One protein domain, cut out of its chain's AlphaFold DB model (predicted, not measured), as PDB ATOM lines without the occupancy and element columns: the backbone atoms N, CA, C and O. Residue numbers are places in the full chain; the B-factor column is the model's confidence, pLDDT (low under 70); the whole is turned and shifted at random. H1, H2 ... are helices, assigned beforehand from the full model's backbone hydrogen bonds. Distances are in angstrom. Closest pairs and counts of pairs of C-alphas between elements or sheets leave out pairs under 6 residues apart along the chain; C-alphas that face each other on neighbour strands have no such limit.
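Overview. This is residues 165 to 248 of the 524 residues of the protein "Peptide chain release factor N(5)-glutamine methyltransferase" of Chrysotila carterae (UniProt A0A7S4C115). Three long helices, H1, H2 and H5, make an up-and-down bundle, each running against the one before it in the chain, their centres in a triangle. The short H4 packs on residues 199 to 203 of H2, and the short H3, near H2, lies farthest from the middle. The 84 printed residues include five named helices, H1 to H5 in chain order, and no named strand: the class is all helix. The whole is compact, with a radius of gyration of the C-alphas of 11.9 A and spans of 34 by 27 by 18 A.

Arrangement. Look first at the helical hairpin of H1, residues 175 to 188, and H2, residues 194 to 207. They touch, their closest C-alphas being those of Val 183 and Pro 194, 5.1 A apart, at a shallow tilt of 34.9 degrees, only just short of steep, opposite ways. Next, H3, residues 209 to 215, is close to but not clearly touching H2; the closest C-alphas, of Arg 204 and Ala 212, are 7.2 A apart. H4, residues 220 to 225, touches H2; the closest C-alphas, of Gly 203 and Val 222, are 5.5 A apart. H5, residues 232 to 246, touches H2 closest at the C-alphas of Ala 205 and Ala 234, 4.8 A apart, at a shallow tilt of 31 degrees, opposite ways. With residues 242 to 246 alone H5 touches H1; the closest C-alphas, of Phe 186 and Leu 246, are 6.4 A apart. Every O i to N i+4 pair is within hydrogen-bond range in H1, H2 and H5, against 2 of 3 in H3 and 1 of 2 in H4.

Along the chain. Find C-alpha 175 at (201.137, 178.180, 203.985), where H1 begins its 20.0 A. H2 also spans 20.0 A, H3 10.9 A and H4 9.5 A. H5 runs 20.9 A to C-alpha 246 at (203.756, 166.435, 189.398).

Size, cuts and confidence. The C-alphas farthest apart, of Ala 188 and Arg 214, are 35.0 A apart. The printed part has no cut, and no link is long. In this model pLDDT is under 70 at residue 173 and residues 209 to 223.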
ATOM      1  N   GLN A 165     210.026 163.906 193.052       89.75
ATOM      2  CA  GLN A 165     209.563 164.121 194.426       89.75
ATOM      3  C   GLN A 165     209.490 165.619 194.734       89.75
ATOM      4  O   GLN A 165     210.490 166.331 194.631       89.75
ATOM      5  N   PHE A 166     208.318 166.106 195.143       94.25
ATOM      6  CA  PHE A 166     208.184 167.473 195.641       94.25
ATOM      7  C   PHE A 166     208.633 167.542 197.101       94.25
ATOM      8  O   PHE A 166     208.253 166.703 197.917       94.25
ATOM      9  N   ARG A 167     209.418 168.567 197.433       93.56
ATOM     10  CA  ARG A 167     209.840 168.887 198.799       93.56
ATOM     11  C   ARG A 167     209.656 170.369 199.049       93.56
ATOM     12  O   ARG A 167     210.049 171.191 198.218       93.56
ATOM     13  N   LEU A 168     209.104 170.708 200.203       91.12
ATOM     14  CA  LEU A 168     209.085 172.079 200.674       91.12
ATOM     15  C   LEU A 168     210.501 172.507 201.087       91.12
ATOM     16  O   LEU A 168     211.312 171.680 201.516       91.12
ATOM     17  N   PRO A 169     210.824 173.806 200.988       82.75
ATOM     18  CA  PRO A 169     212.040 174.337 201.580       82.75
ATOM     19  C   PRO A 169     212.087 174.030 203.092       82.75
ATOM     20  O   PRO A 169     211.060 174.178 203.758       82.75
ATOM     21  N   PRO A 170     213.254 173.658 203.652       72.00
ATOM     22  CA  PRO A 170     213.388 173.209 205.043       72.00
ATOM     23  C   PRO A 170     212.943 174.235 206.101       72.00
ATOM     24  O   PRO A 170     212.630 173.841 207.219       72.00
ATOM     25  N   ASP A 171     212.843 175.516 205.733       70.19
ATOM     26  CA  ASP A 171     212.390 176.612 206.597       70.19
ATOM     27  C   ASP A 171     211.087 177.267 206.104       70.19
ATOM     28  O   ASP A 171     210.874 178.450 206.353       70.19
ATOM     29  N   CYS A 172     210.226 176.544 205.373       74.00
ATOM     30  CA  CYS A 172     208.967 177.086 204.848       74.00
ATOM     31  C   CYS A 172     208.069 177.607 205.998       74.00
ATOM     32  O   CYS A 172     207.422 176.818 206.688       74.00
ATOM     33  N   PRO A 173     207.985 178.930 206.218       69.81
ATOM     34  CA  PRO A 173     207.464 179.519 207.442       69.81
ATOM     35  C   PRO A 173     205.942 179.708 207.408       69.81
ATOM     36  O   PRO A 173     205.342 179.991 208.442       69.81
ATOM     37  N   SER A 174     205.307 179.597 206.234       86.94
ATOM     38  CA  SER A 174     203.869 179.834 206.066       86.94
ATOM     39  C   SER A 174     203.250 179.008 204.942       86.94
ATOM     40  O   SER A 174     203.914 178.645 203.966       86.94
ATOM     41  N   ALA A 175     201.940 178.792 205.041       89.12
ATOM     42  CA  ALA A 175     201.137 178.180 203.985       89.12
ATOM     43  C   ALA A 175     201.229 178.951 202.647       89.12
ATOM     44  O   ALA A 175     201.237 178.344 201.578       89.12
ATOM     45  N   ALA A 176     201.382 180.283 202.677       89.94
ATOM     46  CA  ALA A 176     201.591 181.084 201.468       89.94
ATOM     47  C   ALA A 176     202.896 180.751 200.727       89.94
ATOM     48  O   ALA A 176     202.937 180.821 199.497       89.94
ATOM     49  N   GLU A 177     203.972 180.445 201.453       91.06
ATOM     50  CA  GLU A 177     205.252 180.063 200.846       91.06
ATOM     51  C   GLU A 177     205.200 178.657 200.264       91.06
ATOM     52  O   GLU A 177     205.649 178.461 199.133       91.06
ATOM     53  N   ALA A 178     204.550 177.727 200.966       93.06
ATOM     54  CA  ALA A 178     204.298 176.383 200.463       93.06
ATOM     55  C   ALA A 178     203.474 176.415 199.168       93.06
ATOM     56  O   ALA A 178     203.846 175.779 198.181       93.06
ATOM     57  N   LEU A 179     202.412 177.230 199.138       93.00
ATOM     58  CA  LEU A 179     201.594 177.420 197.943       93.00
ATOM     59  C   LEU A 179     202.433 177.924 196.765       93.00
ATOM     60  O   LEU A 179     202.383 177.345 195.685       93.00
ATOM     61  N   ARG A 180     203.234 178.980 196.969       94.25
ATOM     62  CA  ARG A 180     204.102 179.531 195.913       94.25
ATOM     63  C   ARG A 180     205.111 178.505 195.400       94.25
ATOM     64  O   ARG A 180     205.328 178.433 194.195       94.25
ATOM     65  N   ALA A 181     205.713 177.718 196.291       95.00
ATOM     66  CA  ALA A 181     206.659 176.675 195.906       95.00
ATOM     67  C   ALA A 181     205.999 175.615 195.007       95.00
ATOM     68  O   ALA A 181     206.560 175.264 193.969       95.00
ATOM     69  N   ALA A 182     204.793 175.160 195.362       95.69
ATOM     70  CA  ALA A 182     204.036 174.197 194.564       95.69
ATOM     71  C   ALA A 182     203.636 174.759 193.193       95.69
ATOM     72  O   ALA A 182     203.869 174.104 192.180       95.69
ATOM     73  N   VAL A 183     203.113 175.991 193.140       96.19
ATOM     74  CA  VAL A 183     202.734 176.649 191.875       96.19
ATOM     75  C   VAL A 183     203.923 176.749 190.926       96.19
ATOM     76  O   VAL A 183     203.816 176.321 189.780       96.19
ATOM     77  N   ASN A 184     205.074 177.217 191.415       96.25
ATOM     78  CA  ASN A 184     206.284 177.318 190.601       96.25
ATOM     79  C   ASN A 184     206.736 175.946 190.071       96.25
ATOM     80  O   ASN A 184     207.160 175.837 188.921       96.25
ATOM     81  N   ALA A 185     206.650 174.895 190.893       96.25
ATOM     82  CA  ALA A 185     207.016 173.539 190.483       96.25
ATOM     83  C   ALA A 185     206.058 172.979 189.416       96.25
ATOM     84  O   ALA A 185     206.503 172.355 188.449       96.25
ATOM     85  N   PHE A 186     204.755 173.224 189.570       96.56
ATOM     86  CA  PHE A 186     203.726 172.817 188.615       96.56
ATOM     87  C   PHE A 186     203.879 173.547 187.276       96.56
ATOM     88  O   PHE A 186     203.896 172.893 186.234       96.56
ATOM     89  N   GLU A 187     204.087 174.868 187.294       96.75
ATOM     90  CA  GLU A 187     204.361 175.668 186.092       96.75
ATOM     91  C   GLU A 187     205.616 175.185 185.360       96.75
ATOM     92  O   GLU A 187     205.577 174.946 184.153       96.75
ATOM     93  N   ALA A 188     206.715 174.972 186.092       96.06
ATOM     94  CA  ALA A 188     207.969 174.485 185.517       96.06
ATOM     95  C   ALA A 188     207.833 173.090 184.877       96.06
ATOM     96  O   ALA A 188     208.566 172.771 183.942       96.06
ATOM     97  N   SER A 189     206.883 172.283 185.355       95.00
ATOM     98  CA  SER A 189     206.601 170.931 184.853       95.00
ATOM     99  C   SER A 189     205.441 170.886 183.845       95.00
ATOM    100  O   SER A 189     205.009 169.804 183.445       95.00
ATOM    101  N   GLY A 190     204.904 172.047 183.446       94.94
ATOM    102  CA  GLY A 190     203.800 172.157 182.489       94.94
ATOM    103  C   GLY A 190     202.483 171.541 182.972       94.94
ATOM    104  O   GLY A 190     201.670 171.119 182.149       94.94
ATOM    105  N   VAL A 191     202.292 171.410 184.287       94.88
ATOM    106  CA  VAL A 191     201.056 170.900 184.899       94.88
ATOM    107  C   VAL A 191     199.938 171.937 184.706       94.88
ATOM    108  O   VAL A 191     200.162 173.114 185.001       94.88
ATOM    109  N   PRO A 192     198.743 171.542 184.226       93.25
ATOM    110  CA  PRO A 192     197.650 172.480 184.014       93.25
ATOM    111  C   PRO A 192     197.073 172.968 185.346       93.25
ATOM    112  O   PRO A 192     197.100 172.260 186.359       93.25
ATOM    113  N   GLU A 193     196.542 174.191 185.320       93.56
ATOM    114  CA  GLU A 193     195.893 174.849 186.462       93.56
ATOM    115  C   GLU A 193     196.752 174.845 187.744       93.56
ATOM    116  O   GLU A 193     196.303 174.393 188.804       93.56
ATOM    117  N   PRO A 194     198.004 175.338 187.683       95.69
ATOM    118  CA  PRO A 194     198.977 175.170 188.761       95.69
ATOM    119  C   PRO A 194     198.508 175.814 190.071       95.69
ATOM    120  O   PRO A 194     198.582 175.196 191.134       95.69
ATOM    121  N   LEU A 195     197.967 177.034 190.000       92.88
ATOM    122  CA  LEU A 195     197.468 177.759 191.168       92.88
ATOM    123  C   LEU A 195     196.274 177.057 191.821       92.88
ATOM    124  O   LEU A 195     196.315 176.781 193.019       92.88
ATOM    125  N   VAL A 196     195.248 176.736 191.032       91.31
ATOM    126  CA  VAL A 196     194.011 176.114 191.525       91.31
ATOM    127  C   VAL A 196     194.304 174.728 192.100       91.31
ATOM    128  O   VAL A 196     193.903 174.439 193.229       91.31
ATOM    129  N   SER A 197     195.102 173.915 191.397       93.44
ATOM    130  CA  SER A 197     195.575 172.617 191.895       93.44
ATOM    131  C   SER A 197     196.244 172.767 193.263       93.44
ATOM    132  O   SER A 197     195.835 172.132 194.233       93.44
ATOM    133  N   ALA A 198     197.244 173.646 193.377       93.81
ATOM    134  CA  ALA A 198     197.987 173.823 194.621       93.81
ATOM    135  C   ALA A 198     197.098 174.338 195.769       93.81
ATOM    136  O   ALA A 198     197.276 173.924 196.914       93.81
ATOM    137  N   GLN A 199     196.109 175.190 195.476       90.62
ATOM    138  CA  GLN A 199     195.155 175.697 196.466       90.62
ATOM    139  C   GLN A 199     194.262 174.592 197.033       90.62
ATOM    140  O   GLN A 199     194.100 174.521 198.252       90.62
ATOM    141  N   HIS A 200     193.724 173.713 196.186       89.75
ATOM    142  CA  HIS A 200     192.916 172.580 196.643       89.75
ATOM    143  C   HIS A 200     193.732 171.596 197.486       89.75
ATOM    144  O   HIS A 200     193.292 171.192 198.566       89.75
ATOM    145  N   LEU A 201     194.941 171.253 197.032       92.88
ATOM    146  CA  LEU A 201     195.826 170.333 197.748       92.88
ATOM    147  C   LEU A 201     196.254 170.900 199.109       92.88
ATOM    148  O   LEU A 201     196.221 170.186 200.111       92.88
ATOM    149  N   LEU A 202     196.605 172.189 199.166       91.38
ATOM    150  CA  LEU A 202     196.991 172.853 200.411       91.38
ATOM    151  C   LEU A 202     195.806 172.976 201.368       91.38
ATOM    152  O   LEU A 202     195.935 172.659 202.548       91.38
ATOM    153  N   GLY A 203     194.642 173.389 200.860       87.62
ATOM    154  CA  GLY A 203     193.415 173.461 201.648       87.62
ATOM    155  C   GLY A 203     193.080 172.115 202.286       87.62
ATOM    156  O   GLY A 203     192.843 172.049 203.491       87.62
ATOM    157  N   ARG A 204     193.163 171.025 201.510       87.38
ATOM    158  CA  ARG A 204     192.948 169.669 202.026       87.38
ATOM    159  C   ARG A 204     193.978 169.275 203.080       87.38
ATOM    160  O   ARG A 204     193.593 168.729 204.109       87.38
ATOM    161  N   ALA A 205     195.256 169.565 202.849       90.19
ATOM    162  CA  ALA A 205     196.321 169.239 203.791       90.19
ATOM    163  C   ALA A 205     196.189 169.991 205.130       90.19
ATOM    164  O   ALA A 205     196.520 169.438 206.173       90.19
ATOM    165  N   MET A 206     195.686 171.229 205.117       85.56
ATOM    166  CA  MET A 206     195.522 172.037 206.331       85.56
ATOM    167  C   MET A 206     194.239 171.734 207.113       85.56
ATOM    168  O   MET A 206     194.238 171.834 208.338       85.56
ATOM    169  N   ILE A 207     193.143 171.413 206.423       81.00
ATOM    170  CA  ILE A 207     191.806 171.272 207.027       81.00
ATOM    171  C   ILE A 207     191.477 169.802 207.353       81.00
ATOM    172  O   ILE A 207     190.705 169.523 208.273       81.00
ATOM    173  N   GLY A 208     192.072 168.855 206.623       74.44
ATOM    174  CA  GLY A 208     191.774 167.428 206.729       74.44
ATOM    175  C   GLY A 208     190.437 167.024 206.085       74.44
ATOM    176  O   GLY A 208     189.612 167.856 205.703       74.44
ATOM    177  N   ASN A 209     190.215 165.711 205.962       63.06
ATOM    178  CA  ASN A 209     189.060 165.129 205.255       63.06
ATOM    179  C   ASN A 209     187.706 165.384 205.950       63.06
ATOM    180  O   ASN A 209     186.694 165.597 205.285       63.06
ATOM    181  N   GLU A 210     187.661 165.331 207.285       53.53
ATOM    182  CA  GLU A 210     186.396 165.308 208.042       53.53
ATOM    183  C   GLU A 210     185.792 166.712 208.226       53.53
ATOM    184  O   GLU A 210     184.572 166.855 208.293       53.53
ATOM    185  N   LEU A 211     186.625 167.757 208.264       50.38
ATOM    186  CA  LEU A 211     186.171 169.141 208.417       50.38
ATOM    187  C   LEU A 211     185.772 169.763 207.065       50.38
ATOM    188  O   LEU A 211     184.741 170.429 206.981       50.38
ATOM    189  N   ALA A 212     186.518 169.452 205.994       53.47
ATOM    190  CA  ALA A 212     186.206 169.894 204.631       53.47
ATOM    191  C   ALA A 212     184.807 169.430 204.178       53.47
ATOM    192  O   ALA A 212     184.032 170.227 203.653       53.47
ATOM    193  N   ARG A 213     184.448 168.171 204.474       55.44
ATOM    194  CA  ARG A 213     183.143 167.583 204.119       55.44
ATOM    195  C   ARG A 213     181.979 168.061 204.996       55.44
ATOM    196  O   ARG A 213     180.855 168.143 204.520       55.44
ATOM    197  N   ARG A 214     182.205 168.365 206.282       44.94
ATOM    198  CA  ARG A 214     181.114 168.695 207.230       44.94
ATOM    199  C   ARG A 214     180.620 170.130 207.152       44.94
ATOM    200  O   ARG A 214     179.525 170.407 207.634       44.94
ATOM    201  N   GLU A 215     181.413 171.040 206.608       45.06
ATOM    202  CA  GLU A 215     181.114 172.467 206.694       45.06
ATOM    203  C   GLU A 215     180.881 173.132 205.323       45.06
ATOM    204  O   GLU A 215     180.618 174.332 205.282       45.06
ATOM    205  N   GLY A 216     180.936 172.382 204.209       46.41
ATOM    206  CA  GLY A 216     180.768 172.941 202.854       46.41
ATOM    207  C   GLY A 216     181.794 174.039 202.551       46.41
ATOM    208  O   GLY A 216     181.509 175.025 201.866       46.41
ATOM    209  N   LYS A 217     182.971 173.930 203.173       47.22
ATOM    210  CA  LYS A 217     183.967 174.996 203.241       47.22
ATOM    211  C   LYS A 217     184.863 174.955 202.020       47.22
ATOM    212  O   LYS A 217     185.857 174.237 201.971       47.22
ATOM    213  N   GLY A 218     184.482 175.749 201.028       50.53
ATOM    214  CA  GLY A 218     185.264 175.953 199.819       50.53
ATOM    215  C   GLY A 218     186.462 176.896 199.990       50.53
ATOM    216  O   GLY A 218     186.712 177.489 201.040       50.53
ATOM    217  N   PHE A 219     187.151 177.072 198.863       52.12
ATOM    218  CA  PHE A 219     188.271 177.965 198.532       52.12
ATOM    219  C   PHE A 219     188.495 179.230 199.389       52.12
ATOM    220  O   PHE A 219     189.638 179.617 199.641       52.12
ATOM    221  N   SER A 220     187.426 179.894 199.842       53.84
ATOM    222  CA  SER A 220     187.496 181.160 200.583       53.84
ATOM    223  C   SER A 220     188.253 181.061 201.912       53.84
ATOM    224  O   SER A 220     188.729 182.087 202.403       53.84
ATOM    225  N   GLU A 221     188.379 179.871 202.502       61.16
ATOM    226  CA  GLU A 221     189.102 179.695 203.768       61.16
ATOM    227  C   GLU A 221     190.606 179.492 203.585       61.16
ATOM    228  O   GLU A 221     191.373 179.916 204.450       61.16
ATOM    229  N   VAL A 222     191.053 178.985 202.425       63.44
ATOM    230  CA  VAL A 222     192.488 178.866 202.110       63.44
ATOM    231  C   VAL A 222     193.164 180.227 202.241       63.44
ATOM    232  O   VAL A 222     194.219 180.322 202.857       63.44
ATOM    233  N   ILE A 223     192.519 181.302 201.765       69.31
ATOM    234  CA  ILE A 223     193.039 182.676 201.874       69.31
ATOM    235  C   ILE A 223     193.264 183.100 203.331       69.31
ATOM    236  O   ILE A 223     194.254 183.775 203.620       69.31
ATOM    237  N   GLY A 224     192.375 182.702 204.245       72.00
ATOM    238  CA  GLY A 224     192.536 182.957 205.677       72.00
ATOM    239  C   GLY A 224     193.725 182.199 206.267       72.00
ATOM    240  O   GLY A 224     194.468 182.756 207.069       72.00
ATOM    241  N   LEU A 225     193.945 180.970 205.797       74.88
ATOM    242  CA  LEU A 225     195.011 180.079 206.252       74.88
ATOM    243  C   LEU A 225     196.394 180.424 205.686       74.88
ATOM    244  O   LEU A 225     197.398 180.042 206.273       74.88
ATOM    245  N   LEU A 226     196.485 181.185 204.587       80.44
ATOM    246  CA  LEU A 226     197.768 181.506 203.939       80.44
ATOM    247  C   LEU A 226     198.778 182.202 204.866       80.44
ATOM    248  O   LEU A 226     199.984 182.114 204.632       80.44
ATOM    249  N   ARG A 227     198.301 182.920 205.888       81.31
ATOM    250  CA  ARG A 227     199.155 183.620 206.863       81.31
ATOM    251  C   ARG A 227     199.613 182.735 208.015       81.31
ATOM    252  O   ARG A 227     200.511 183.144 208.747       81.31
ATOM    253  N   GLU A 228     198.998 181.572 208.176       82.44
ATOM    254  CA  GLU A 228     199.306 180.662 209.265       82.44
ATOM    255  C   GLU A 228     200.584 179.864 208.959       82.44
ATOM    256  O   GLU A 228     200.892 179.585 207.787       82.44
ATOM    257  N   PRO A 229     201.347 179.480 209.999       86.75
ATOM    258  CA  PRO A 229     202.396 178.478 209.864       86.75
ATOM    259  C   PRO A 229     201.808 177.174 209.330       86.75
ATOM    260  O   PRO A 229     200.707 176.789 209.723       86.75
ATOM    261  N   LEU A 230     202.543 176.476 208.463       85.88
ATOM    262  CA  LEU A 230     202.119 175.168 207.970       85.88
ATOM    263  C   LEU A 230     202.523 174.085 208.991       85.88
ATOM    264  O   LEU A 230     203.721 173.907 209.229       85.88
ATOM    265  N   PRO A 231     201.571 173.377 209.630       88.56
ATOM    266  CA  PRO A 231     201.903 172.312 210.576       88.56
ATOM    267  C   PRO A 231     202.670 171.172 209.899       88.56
ATOM    268  O   PRO A 231     202.425 170.879 208.734       88.56
ATOM    269  N   ALA A 232     203.543 170.474 210.632       88.62
ATOM    270  CA  ALA A 232     204.398 169.422 210.066       88.62
ATOM    271  C   ALA A 232     203.615 168.305 209.342       88.62
ATOM    272  O   ALA A 232     203.991 167.908 208.245       88.62
ATOM    273  N   GLU A 233     202.497 167.853 209.915       88.81
ATOM    274  CA  GLU A 233     201.618 166.840 209.306       88.81
ATOM    275  C   GLU A 233     200.961 167.338 208.005       88.81
ATOM    276  O   GLU A 233     200.881 166.613 207.008       88.81
ATOM    277  N   ALA A 234     200.545 168.608 207.984       89.25
ATOM    278  CA  ALA A 234     200.009 169.249 206.788       89.25
ATOM    279  C   ALA A 234     201.100 169.430 205.722       89.25
ATOM    280  O   ALA A 234     200.832 169.220 204.543       89.25
ATOM    281  N   SER A 235     202.332 169.765 206.117       91.94
ATOM    282  CA  SER A 235     203.485 169.844 205.214       91.94
ATOM    283  C   SER A 235     203.759 168.504 204.536       91.94
ATOM    284  O   SER A 235     203.845 168.456 203.313       91.94
ATOM    285  N   GLU A 236     203.827 167.409 205.296       92.44
ATOM    286  CA  GLU A 236     204.061 166.065 204.748       92.44
ATOM    287  C   GLU A 236     202.932 165.631 203.801       92.44
ATOM    288  O   GLU A 236     203.177 165.159 202.686       92.44
ATOM    289  N   THR A 237     201.681 165.865 204.205       92.94
ATOM    290  CA  THR A 237     200.510 165.573 203.368       92.94
ATOM    291  C   THR A 237     200.532 166.384 202.073       92.94
ATOM    292  O   THR A 237     200.312 165.835 200.990       92.94
ATOM    293  N   PHE A 238     200.835 167.680 202.164       94.06
ATOM    294  CA  PHE A 238     200.915 168.571 201.014       94.06
ATOM    295  C   PHE A 238     202.056 168.187 200.067       94.06
ATOM    296  O   PHE A 238     201.857 168.188 198.852       94.06
ATOM    297  N   GLU A 239     203.222 167.790 200.588       95.75
ATOM    298  CA  GLU A 239     204.330 167.285 199.771       95.75
ATOM    299  C   GLU A 239     203.947 166.029 198.987       95.75
ATOM    300  O   GLU A 239     204.231 165.931 197.787       95.75
ATOM    301  N   ARG A 240     203.257 165.085 199.640       96.19
ATOM    302  CA  ARG A 240     202.757 163.863 198.996       96.19
ATOM    303  C   ARG A 240     201.761 164.187 197.883       96.19
ATOM    304  O   ARG A 240     201.876 163.653 196.781       96.19
ATOM    305  N   PHE A 241     200.823 165.095 198.139       96.75
ATOM    306  CA  PHE A 241     199.866 165.552 197.133       96.75
ATOM    307  C   PHE A 241     200.541 166.249 195.950       96.75
ATOM    308  O   PHE A 241     200.233 165.944 194.798       96.75
ATOM    309  N   CYS A 242     201.495 167.144 196.206       97.31
ATOM    310  CA  CYS A 242     202.231 167.825 195.144       97.31
ATOM    311  C   CYS A 242     203.072 166.850 194.315       97.31
ATOM    312  O   CYS A 242     203.130 166.981 193.096       97.31
ATOM    313  N   THR A 243     203.666 165.841 194.954       97.62
ATOM    314  CA  THR A 243     204.392 164.760 194.273       97.62
ATOM    315  C   THR A 243     203.473 163.999 193.313       97.62
ATOM    316  O   THR A 243     203.806 163.843 192.139       97.62
ATOM    317  N   ALA A 244     202.276 163.604 193.759       96.62
ATOM    318  CA  ALA A 244     201.293 162.952 192.892       96.62
ATOM    319  C   ALA A 244     200.850 163.858 191.726       96.62
ATOM    320  O   ALA A 244     200.759 163.402 190.585       96.62
ATOM    321  N   ARG A 245     200.642 165.159 191.984       97.06
ATOM    322  CA  ARG A 245     200.247 166.130 190.950       97.06
ATOM    323  C   ARG A 245     201.341 166.352 189.907       97.06
ATOM    324  O   ARG A 245     201.031 166.433 188.721       97.06
ATOM    325  N   LEU A 246     202.610 166.395 190.318       96.75
ATOM    326  CA  LEU A 246     203.756 166.435 189.398       96.75
ATOM    327  C   LEU A 246     203.845 165.174 188.532       96.75
ATOM    328  O   LEU A 246     204.241 165.257 187.373       96.75
ATOM    329  N   GLY A 247     203.386 164.035 189.053       95.38
ATOM    330  CA  GLY A 247     203.152 162.807 188.292       95.38
ATOM    331  C   GLY A 247     201.964 162.864 187.322       95.38
ATOM    332  O   GLY A 247     201.560 161.819 186.823       95.38
ATOM    333  N   ARG A 248     201.398 164.051 187.056       95.38
ATOM    334  CA  ARG A 248     200.235 164.304 186.184       95.38
ATOM    335  C   ARG A 248     198.912 163.728 186.689       95.38
ATOM    336  O   ARG A 248     197.929 163.776 185.959       95.38
TER     337      ARG A 248